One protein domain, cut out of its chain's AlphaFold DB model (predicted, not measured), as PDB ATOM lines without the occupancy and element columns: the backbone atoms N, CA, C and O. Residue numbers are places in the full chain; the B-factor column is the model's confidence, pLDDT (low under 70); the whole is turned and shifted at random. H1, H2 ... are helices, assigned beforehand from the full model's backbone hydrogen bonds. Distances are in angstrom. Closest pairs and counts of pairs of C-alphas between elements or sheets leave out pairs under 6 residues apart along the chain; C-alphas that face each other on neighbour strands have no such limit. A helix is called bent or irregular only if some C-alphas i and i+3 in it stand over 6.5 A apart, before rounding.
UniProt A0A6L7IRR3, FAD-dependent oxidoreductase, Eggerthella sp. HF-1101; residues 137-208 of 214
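AT A GLANCE: This is residues 137 to 208 of the 214 residues of the protein "FAD-dependent oxidoreductase" of Eggerthella sp. HF-1101 (UniProt A0A6L7IRR3). The domain is a loose arch with the bent helix H2 along its top, the shorter helix H1 before one end, and residues 186 to 208, with no named element, folding away beyond the other. The 72 printed residues hold two named helices, H1 then H2, and no named strand; the class is all helix, with 31 residues in named elements, under half. The radius of gyration of the C-alphas is 15.1 A, and the spans are 40 by 26 by 20 A.

HOW THE PARTS SIT: H2, residues 166 to 185, was assigned as one helix by its hydrogen bonds but is bent, with C-alphas 174 and 177 7.4 A apart. Its arms H2a, residues 166 to 174, and H2b, residues 177 to 185, stand at a steep tilt of 44 degrees. H1, residues 149 to 159, only just touches H2a, with 3 pairs of C-alphas within 8 A, the closest being Asp 153 and Leu 166 at 7.7 A. They run opposite ways at a steep tilt of 49 degrees. H1 and H2b are apart. In H1, H2a and H2b every O i to N i+4 pair is within hydrogen-bond range.

IN THESE COORDINATES: H1, 14.8 A long, begins at C-alpha 149 (139.457, -2.425, 29.570). H2a measures 12.3 A and H2b 12.2 A, ending at C-alpha 185 (148.200, 22.251, 34.949).

THE WHOLE: The printed part has no cut. The link from H1 to H2 is short. Residues 137, 195 and 200 to 208 have pLDDT under 70.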
ATOM      1  N   CYS A 137     134.140  14.553  44.270       69.25
ATOM      2  CA  CYS A 137     135.156  13.836  43.537       69.25
ATOM      3  C   CYS A 137     135.150  14.278  42.075       69.25
ATOM      4  O   CYS A 137     134.158  14.770  41.537       69.25
ATOM      5  N   THR A 138     136.290  14.082  41.431       77.88
ATOM      6  CA  THR A 138     136.431  14.061  39.977       77.88
ATOM      7  C   THR A 138     137.184  12.780  39.654       77.88
ATOM      8  O   THR A 138     138.140  12.450  40.351       77.88
ATOM      9  N   ALA A 139     136.720  12.038  38.654       84.62
ATOM     10  CA  ALA A 139     137.318  10.774  38.246       84.62
ATOM     11  C   ALA A 139     137.830  10.876  36.810       84.62
ATOM     12  O   ALA A 139     137.269  11.608  35.990       84.62
ATOM     13  N   TYR A 140     138.874  10.112  36.524       91.38
ATOM     14  CA  TYR A 140     139.407   9.848  35.196       91.38
ATOM     15  C   TYR A 140     139.913   8.409  35.163       91.38
ATOM     16  O   TYR A 140     140.136   7.831  36.223       91.38
ATOM     17  N   TYR A 141     140.068   7.855  33.966       93.25
ATOM     18  CA  TYR A 141     140.646   6.530  33.783       93.25
ATOM     19  C   TYR A 141     142.168   6.619  33.649       93.25
ATOM     20  O   TYR A 141     142.679   7.396  32.837       93.25
ATOM     21  N   ASP A 142     142.893   5.801  34.403       91.94
ATOM     22  CA  ASP A 142     144.333   5.617  34.292       91.94
ATOM     23  C   ASP A 142     144.677   4.127  34.132       91.94
ATOM     24  O   ASP A 142     144.536   3.375  35.092       91.94
ATOM     25  N   PRO A 143     145.202   3.675  32.977       89.94
ATOM     26  CA  PRO A 143     145.546   2.265  32.778       89.94
ATOM     27  C   PRO A 143     146.617   1.733  33.747       89.94
ATOM     28  O   PRO A 143     146.761   0.519  33.870       89.94
ATOM     29  N   ASP A 144     147.375   2.609  34.419       90.44
ATOM     30  CA  ASP A 144     148.370   2.211  35.421       90.44
ATOM     31  C   ASP A 144     147.757   1.991  36.822       90.44
ATOM     32  O   ASP A 144     148.384   1.352  37.671       90.44
ATOM     33  N   LEU A 145     146.552   2.521  37.080       88.12
ATOM     34  CA  LEU A 145     145.879   2.483  38.389       88.12
ATOM     35  C   LEU A 145     144.545   1.722  38.368       88.12
ATOM     36  O   LEU A 145     144.158   1.149  39.388       88.12
ATOM     37  N   ASP A 146     143.855   1.719  37.230       90.31
ATOM     38  CA  ASP A 146     142.525   1.147  37.049       90.31
ATOM     39  C   ASP A 146     142.561  -0.270  36.459       90.31
ATOM     40  O   ASP A 146     143.600  -0.816  36.084       90.31
ATOM     41  N   ALA A 147     141.384  -0.900  36.408       89.19
ATOM     42  CA  ALA A 147     141.216  -2.214  35.804       89.19
ATOM     43  C   ALA A 147     141.477  -2.188  34.287       89.19
ATOM     44  O   ALA A 147     141.320  -1.160  33.620       89.19
ATOM     45  N   ASP A 148     141.830  -3.349  33.731       91.81
ATOM     46  CA  ASP A 148     141.927  -3.517  32.283       91.81
ATOM     47  C   ASP A 148     140.578  -3.242  31.597       91.81
ATOM     48  O   ASP A 148     139.514  -3.352  32.212       91.81
ATOM     49  N   LEU A 149     140.632  -2.881  30.311       88.88
ATOM     50  CA  LEU A 149     139.457  -2.425  29.570       88.88
ATOM     51  C   LEU A 149     138.341  -3.469  29.507       88.88
ATOM     52  O   LEU A 149     137.188  -3.078  29.608       88.88
ATOM     53  N   ASP A 150     138.647  -4.769  29.413       90.19
ATOM     54  CA  ASP A 150     137.608  -5.807  29.371       90.19
ATOM     55  C   ASP A 150     136.861  -5.878  30.714       90.19
ATOM     56  O   ASP A 150     135.627  -5.946  30.758       90.19
ATOM     57  N   THR A 151     137.606  -5.814  31.824       91.50
ATOM     58  CA  THR A 151     137.035  -5.759  33.178       91.50
ATOM     59  C   THR A 151     136.226  -4.478  33.398       91.50
ATOM     60  O   THR A 151     135.148  -4.516  34.000       91.50
ATOM     61  N   TRP A 152     136.726  -3.342  32.916       89.94
ATOM     62  CA  TRP A 152     136.049  -2.053  33.016       89.94
ATOM     63  C   TRP A 152     134.747  -2.021  32.197       89.94
ATOM     64  O   TRP A 152     133.702  -1.626  32.720       89.94
ATOM     65  N   ASP A 153     134.762  -2.554  30.974       88.81
ATOM     66  CA  ASP A 153     133.587  -2.722  30.113       88.81
ATOM     67  C   ASP A 153     132.497  -3.543  30.806       88.81
ATOM     68  O   ASP A 153     131.312  -3.186  30.821       88.81
ATOM     69  N   GLU A 154     132.892  -4.668  31.406       90.12
ATOM     70  CA  GLU A 154     131.976  -5.526  32.145       90.12
ATOM     71  C   GLU A 154     131.406  -4.810  33.378       90.12
ATOM     72  O   GLU A 154     130.199  -4.892  33.637       90.12
ATOM     73  N   TYR A 155     132.244  -4.071  34.110       89.75
ATOM     74  CA  TYR A 155     131.811  -3.236  35.226       89.75
ATOM     75  C   TYR A 155     130.791  -2.181  34.786       89.75
ATOM     76  O   TYR A 155     129.732  -2.078  35.410       89.75
ATOM     77  N   MET A 156     131.047  -1.440  33.707       89.88
ATOM     78  CA  MET A 156     130.151  -0.393  33.207       89.88
ATOM     79  C   MET A 156     128.823  -0.969  32.713       89.88
ATOM     80  O   MET A 156     127.753  -0.451  33.046       89.88
ATOM     81  N   ARG A 157     128.850  -2.105  32.003       88.19
ATOM     82  CA  ARG A 157     127.627  -2.818  31.595       88.19
ATOM     83  C   ARG A 157     126.780  -3.219  32.792       88.19
ATOM     84  O   ARG A 157     125.568  -3.045  32.754       88.19
ATOM     85  N   ARG A 158     127.389  -3.755  33.850       90.56
ATOM     86  CA  ARG A 158     126.652  -4.192  35.044       90.56
ATOM     87  C   ARG A 158     126.160  -3.009  35.873       90.56
ATOM     88  O   ARG A 158     125.002  -2.998  36.268       90.56
ATOM     89  N   SER A 159     127.008  -2.010  36.097       89.81
ATOM     90  CA  SER A 159     126.690  -0.827  36.909       89.81
ATOM     91  C   SER A 159     125.615   0.055  36.283       89.81
ATOM     92  O   SER A 159     124.902   0.756  36.996       89.81
ATOM     93  N   CYS A 160     125.479   0.016  34.957       88.94
ATOM     94  CA  CYS A 160     124.465   0.767  34.227       88.94
ATOM     95  C   CYS A 160     123.310  -0.109  33.712       88.94
ATOM     96  O   CYS A 160     122.634   0.299  32.766       88.94
ATOM     97  N   ASP A 161     123.108  -1.312  34.267       91.69
ATOM     98  CA  ASP A 161     122.044  -2.251  33.867       91.69
ATOM     99  C   ASP A 161     121.975  -2.494  32.342       91.69
ATOM    100  O   ASP A 161     120.911  -2.682  31.756       91.69
ATOM    101  N   CYS A 162     123.133  -2.468  31.675       87.25
ATOM    102  CA  CYS A 162     123.316  -2.605  30.228       87.25
ATOM    103  C   CYS A 162     122.607  -1.530  29.377       87.25
ATOM    104  O   CYS A 162     122.454  -1.710  28.170       87.25
ATOM    105  N   PHE A 163     122.206  -0.404  29.976       90.25
ATOM    106  CA  PHE A 163     121.612   0.736  29.268       90.25
ATOM    107  C   PHE A 163     122.631   1.798  28.843       90.25
ATOM    108  O   PHE A 163     122.299   2.675  28.042       90.25
ATOM    109  N   ALA A 164     123.858   1.746  29.369       87.00
ATOM    110  CA  ALA A 164     124.906   2.681  28.980       87.00
ATOM    111  C   ALA A 164     125.288   2.514  27.505       87.00
ATOM    112  O   ALA A 164     125.402   1.404  26.983       87.00
ATOM    113  N   ASN A 165     125.532   3.641  26.839       89.50
ATOM    114  CA  ASN A 165     126.154   3.649  25.525       89.50
ATOM    115  C   ASN A 165     127.675   3.617  25.703       89.50
ATOM    116  O   ASN A 165     128.278   4.641  26.023       89.50
ATOM    117  N   LEU A 166     128.263   2.443  25.478       88.06
ATOM    118  CA  LEU A 166     129.685   2.200  25.722       88.06
ATOM    119  C   LEU A 166     130.604   2.977  24.776       88.06
ATOM    120  O   LEU A 166     131.702   3.335  25.156       88.06
ATOM    121  N   THR A 167     130.130   3.393  23.598       90.56
ATOM    122  CA  THR A 167     130.943   4.242  22.712       90.56
ATOM    123  C   THR A 167     131.281   5.592  23.351       90.56
ATOM    124  O   THR A 167     132.333   6.160  23.078       90.56
ATOM    125  N   TRP A 168     130.400   6.139  24.194       90.31
ATOM    126  CA  TRP A 168     130.717   7.362  24.941       90.31
ATOM    127  C   TRP A 168     131.675   7.111  26.101       90.31
ATOM    128  O   TRP A 168     132.407   8.014  26.500       90.31
ATOM    129  N   GLU A 169     131.649   5.903  26.641       89.88
ATOM    130  CA  GLU A 169     132.506   5.480  27.732       89.88
ATOM    131  C   GLU A 169     133.930   5.205  27.213       89.88
ATOM    132  O   GLU A 169     134.856   5.790  27.766       89.88
ATOM    133  N   ASP A 170     134.091   4.548  26.060       90.25
ATOM    134  CA  ASP A 170     135.360   4.436  25.321       90.25
ATOM    135  C   ASP A 170     136.043   5.801  25.130       90.25
ATOM    136  O   ASP A 170     137.240   5.971  25.373       90.25
ATOM    137  N   VAL A 171     135.274   6.806  24.691       92.38
ATOM    138  CA  VAL A 171     135.780   8.174  24.499       92.38
ATOM    139  C   VAL A 171     136.202   8.785  25.833       92.38
ATOM    140  O   VAL A 171     137.239   9.439  25.915       92.38
ATOM    141  N   TRP A 172     135.426   8.577  26.897       93.06
ATOM    142  CA  TRP A 172     135.789   9.071  28.222       93.06
ATOM    143  C   TRP A 172     137.066   8.402  28.748       93.06
ATOM    144  O   TRP A 172     137.950   9.102  29.238       93.06
ATOM    145  N   VAL A 173     137.209   7.085  28.597       93.19
ATOM    146  CA  VAL A 173     138.411   6.326  28.972       93.19
ATOM    147  C   VAL A 173     139.648   6.874  28.264       93.19
ATOM    148  O   VAL A 173     140.674   7.111  28.898       93.19
ATOM    149  N   GLN A 174     139.542   7.145  26.963       92.12
ATOM    150  CA  GLN A 174     140.656   7.647  26.154       92.12
ATOM    151  C   GLN A 174     141.055   9.085  26.515       92.12
ATOM    152  O   GLN A 174     142.240   9.415  26.545       92.12
ATOM    153  N   GLU A 175     140.078   9.949  26.794       93.06
ATOM    154  CA  GLU A 175     140.307  11.396  26.875       93.06
ATOM    155  C   GLU A 175     140.416  11.924  28.316       93.06
ATOM    156  O   GLU A 175     141.058  12.952  28.557       93.06
ATOM    157  N   SER A 176     139.812  11.246  29.299       93.69
ATOM    158  CA  SER A 176     139.622  11.777  30.661       93.69
ATOM    159  C   SER A 176     140.925  12.074  31.404       93.69
ATOM    160  O   SER A 176     140.999  13.096  32.095       93.69
ATOM    161  N   LYS A 177     141.971  11.247  31.241       93.12
ATOM    162  CA  LYS A 177     143.286  11.479  31.868       93.12
ATOM    163  C   LYS A 177     143.905  12.787  31.391       93.12
ATOM    164  O   LYS A 177     144.296  13.624  32.200       93.12
ATOM    165  N   SER A 178     143.935  12.999  30.075       93.06
ATOM    166  CA  SER A 178     144.495  14.219  29.485       93.06
ATOM    167  C   SER A 178     143.672  15.459  29.846       93.06
ATOM    168  O   SER A 178     144.228  16.512  30.167       93.06
ATOM    169  N   ALA A 179     142.341  15.324  29.870       91.88
ATOM    170  CA  ALA A 179     141.443  16.390  30.281       91.88
ATOM    171  C   ALA A 179     141.688  16.783  31.742       91.88
ATOM    172  O   ALA A 179     141.774  17.971  32.032       91.88
ATOM    173  N   THR A 180     141.859  15.808  32.635       91.31
ATOM    174  CA  THR A 180     142.147  16.042  34.057       91.31
ATOM    175  C   THR A 180     143.517  16.675  34.249       91.31
ATOM    176  O   THR A 180     143.620  17.680  34.951       91.31
ATOM    177  N   GLN A 181     144.548  16.175  33.563       91.25
ATOM    178  CA  GLN A 181     145.894  16.747  33.631       91.25
ATOM    179  C   GLN A 181     145.901  18.225  33.233       91.25
ATOM    180  O   GLN A 181     146.497  19.044  33.921       91.25
ATOM    181  N   ARG A 182     145.155  18.604  32.191       91.88
ATOM    182  CA  ARG A 182     145.015  20.015  31.802       91.88
ATOM    183  C   ARG A 182     144.417  20.880  32.915       91.88
ATOM    184  O   ARG A 182     144.840  22.018  33.091       91.88
ATOM    185  N   LEU A 183     143.438  20.370  33.662       89.69
ATOM    186  CA  LEU A 183     142.846  21.107  34.784       89.69
ATOM    187  C   LEU A 183     143.825  21.229  35.963       89.69
ATOM    188  O   LEU A 183     143.822  22.262  36.635       89.69
ATOM    189  N   ILE A 184     144.664  20.209  36.188       88.69
ATOM    190  CA  ILE A 184     145.770  20.248  37.161       88.69
ATOM    191  C   ILE A 184     146.788  21.313  36.746       88.69
ATOM    192  O   ILE A 184     147.141  22.175  37.546       88.69
ATOM    193  N   ASP A 185     147.204  21.314  35.480       91.62
ATOM    194  CA  ASP A 185     148.200  22.251  34.949       91.62
ATOM    195  C   ASP A 185     147.715  23.709  35.005       91.62
ATOM    196  O   ASP A 185     148.506  24.634  35.195       91.62
ATOM    197  N   TRP A 186     146.406  23.935  34.873       89.12
ATOM    198  CA  TRP A 186     145.785  25.249  35.067       89.12
ATOM    199  C   TRP A 186     145.668  25.670  36.537       89.12
ATOM    200  O   TRP A 186     145.282  26.807  36.809       89.12
ATOM    201  N   GLY A 187     145.972  24.777  37.479       87.31
ATOM    202  CA  GLY A 187     145.812  25.008  38.912       87.31
ATOM    203  C   GLY A 187     144.352  25.061  39.357       87.31
ATOM    204  O   GLY A 187     144.051  25.656  40.390       87.31
ATOM    205  N   TRP A 188     143.429  24.491  38.572       79.56
ATOM    206  CA  TRP A 188     142.012  24.466  38.937       79.56
ATOM    207  C   TRP A 188     141.703  23.333  39.915       79.56
ATOM    208  O   TRP A 188     140.909  23.507  40.838       79.56
ATOM    209  N   ILE A 189     142.342  22.182  39.730       79.50
ATOM    210  CA  ILE A 189     142.199  21.037  40.625       79.50
ATOM    211  C   ILE A 189     143.566  20.646  41.175       79.50
ATOM    212  O   ILE A 189     144.552  20.598  40.444       79.50
ATOM    213  N   SER A 190     143.606  20.347  42.468       77.38
ATOM    214  CA  SER A 190     144.761  19.729  43.113       77.38
ATOM    215  C   SER A 190     144.455  18.254  43.330       77.38
ATOM    216  O   SER A 190     143.380  17.908  43.820       77.38
ATOM    217  N   SER A 191     145.395  17.385  42.972       74.38
ATOM    218  CA  SER A 191     145.309  15.947  43.216       74.38
ATOM    219  C   SER A 191     146.188  15.560  44.400       74.38
ATOM    220  O   SER A 191     147.340  15.984  44.479       74.38
ATOM    221  N   TYR A 192     145.655  14.721  45.279       75.25
ATOM    222  CA  TYR A 192     146.367  14.156  46.421       75.25
ATOM    223  C   TYR A 192     146.195  12.638  46.394       75.25
ATOM    224  O   TYR A 192     145.103  12.161  46.086       75.25
ATOM    225  N   ASP A 193     147.241  11.889  46.753       75.88
ATOM    226  CA  ASP A 193     147.198  10.416  46.790       75.88
ATOM    227  C   ASP A 193     146.148   9.901  47.781       75.88
ATOM    228  O   ASP A 193     145.544   8.842  47.601       75.88
ATOM    229  N   ARG A 194     145.902  10.669  48.845       72.75
ATOM    230  CA  ARG A 194     144.831  10.432  49.803       72.75
ATOM    231  C   ARG A 194     144.075  11.734  50.012       72.75
ATOM    232  O   ARG A 194     144.690  12.775  50.223       72.75
ATOM    233  N   ALA A 195     142.745  11.659  50.112       68.12
ATOM    234  CA  ALA A 195     141.924  12.788  50.581       68.12
ATOM    235  C   ALA A 195     142.432  13.348  51.924       68.12
ATOM    236  O   ALA A 195     142.304  14.536  52.215       68.12
ATOM    237  N   ALA A 196     143.066  12.467  52.699       74.50
ATOM    238  CA  ALA A 196     143.679  12.759  53.971       74.50
ATOM    239  C   ALA A 196     144.808  13.783  53.962       74.50
ATOM    240  O   ALA A 196     145.067  14.425  54.976       74.50
ATOM    241  N   ASP A 197     145.491  13.883  52.831       80.31
ATOM    242  CA  ASP A 197     146.688  14.698  52.698       80.31
ATOM    243  C   ASP A 197     146.331  16.121  52.228       80.31
ATOM    244  O   ASP A 197     147.212  16.958  52.042       80.31
ATOM    245  N   THR A 198     145.035  16.404  52.046       73.31
ATOM    246  CA  THR A 198     144.528  17.739  51.727       73.31
ATOM    247  C   THR A 198     144.557  18.624  52.975       73.31
ATOM    248  O   THR A 198     144.238  18.186  54.078       73.31
ATOM    249  N   GLU A 199     144.862  19.910  52.803       72.00
ATOM    250  CA  GLU A 199     144.748  20.909  53.879       72.00
ATOM    251  C   GLU A 199     143.296  21.147  54.339       72.00
ATOM    252  O   GLU A 199     143.071  21.732  55.395       72.00
ATOM    253  N   TYR A 200     142.321  20.667  53.561       67.75
ATOM    254  CA  TYR A 200     140.886  20.787  53.820       67.75
ATOM    255  C   TYR A 200     140.332  19.638  54.678       67.75
ATOM    256  O   TYR A 200     139.167  19.666  55.060       67.75
ATOM    257  N   TRP A 201     141.135  18.616  55.002       65.50
ATOM    258  CA  TRP A 201     140.702  17.504  55.856       65.50
ATOM    259  C   TRP A 201     140.957  17.799  57.338       65.50
ATOM    260  O   TRP A 201     141.841  17.219  57.967       65.50
ATOM    261  N   VAL A 202     140.191  18.739  57.894       61.00
ATOM    262  CA  VAL A 202     140.451  19.302  59.231       61.00
ATOM    263  C   VAL A 202     139.802  18.481  60.362       61.00
ATOM    264  O   VAL A 202     140.341  18.430  61.469       61.00
ATOM    265  N   ASP A 203     138.708  17.755  60.097       64.88
ATOM    266  CA  ASP A 203     137.910  17.048  61.120       64.88
ATOM    267  C   ASP A 203     137.459  15.622  60.725       64.88
ATOM    268  O   ASP A 203     136.637  14.998  61.401       64.88
ATOM    269  N   GLY A 204     138.011  15.076  59.639       62.31
ATOM    270  CA  GLY A 204     137.583  13.794  59.075       62.31
ATOM    271  C   GLY A 204     136.463  13.912  58.034       62.31
ATOM    272  O   GLY A 204     136.148  12.910  57.387       62.31
ATOM    273  N   LEU A 205     135.914  15.110  57.801       57.97
ATOM    274  CA  LEU A 205     134.936  15.397  56.755       57.97
ATOM    275  C   LEU A 205     135.601  16.203  55.632       57.97
ATOM    276  O   LEU A 205     136.182  17.255  55.851       57.97
ATOM    277  N   CYS A 206     135.504  15.721  54.391       56.72
ATOM    278  CA  CYS A 206     136.033  16.423  53.211       56.72
ATOM    279  C   CYS A 206     135.156  17.600  52.741       56.72
ATOM    280  O   CYS A 206     135.423  18.186  51.696       56.72
ATOM    281  N   TRP A 207     134.091  17.912  53.481       52.78
ATOM    282  CA  TRP A 207     133.064  18.885  53.103       52.78
ATOM    283  C   TRP A 207     133.145  20.196  53.879       52.78
ATOM    284  O   TRP A 207     132.454  21.148  53.525       52.78
ATOM    285  N   HIS A 208     133.942  20.236  54.945       53.28
ATOM    286  CA  HIS A 208     134.073  21.401  55.802       53.28
ATOM    287  C   HIS A 208     135.277  22.225  55.335       53.28
ATOM    288  O   HIS A 208     136.428  21.920  55.632       53.28
TER     289      HIS A 208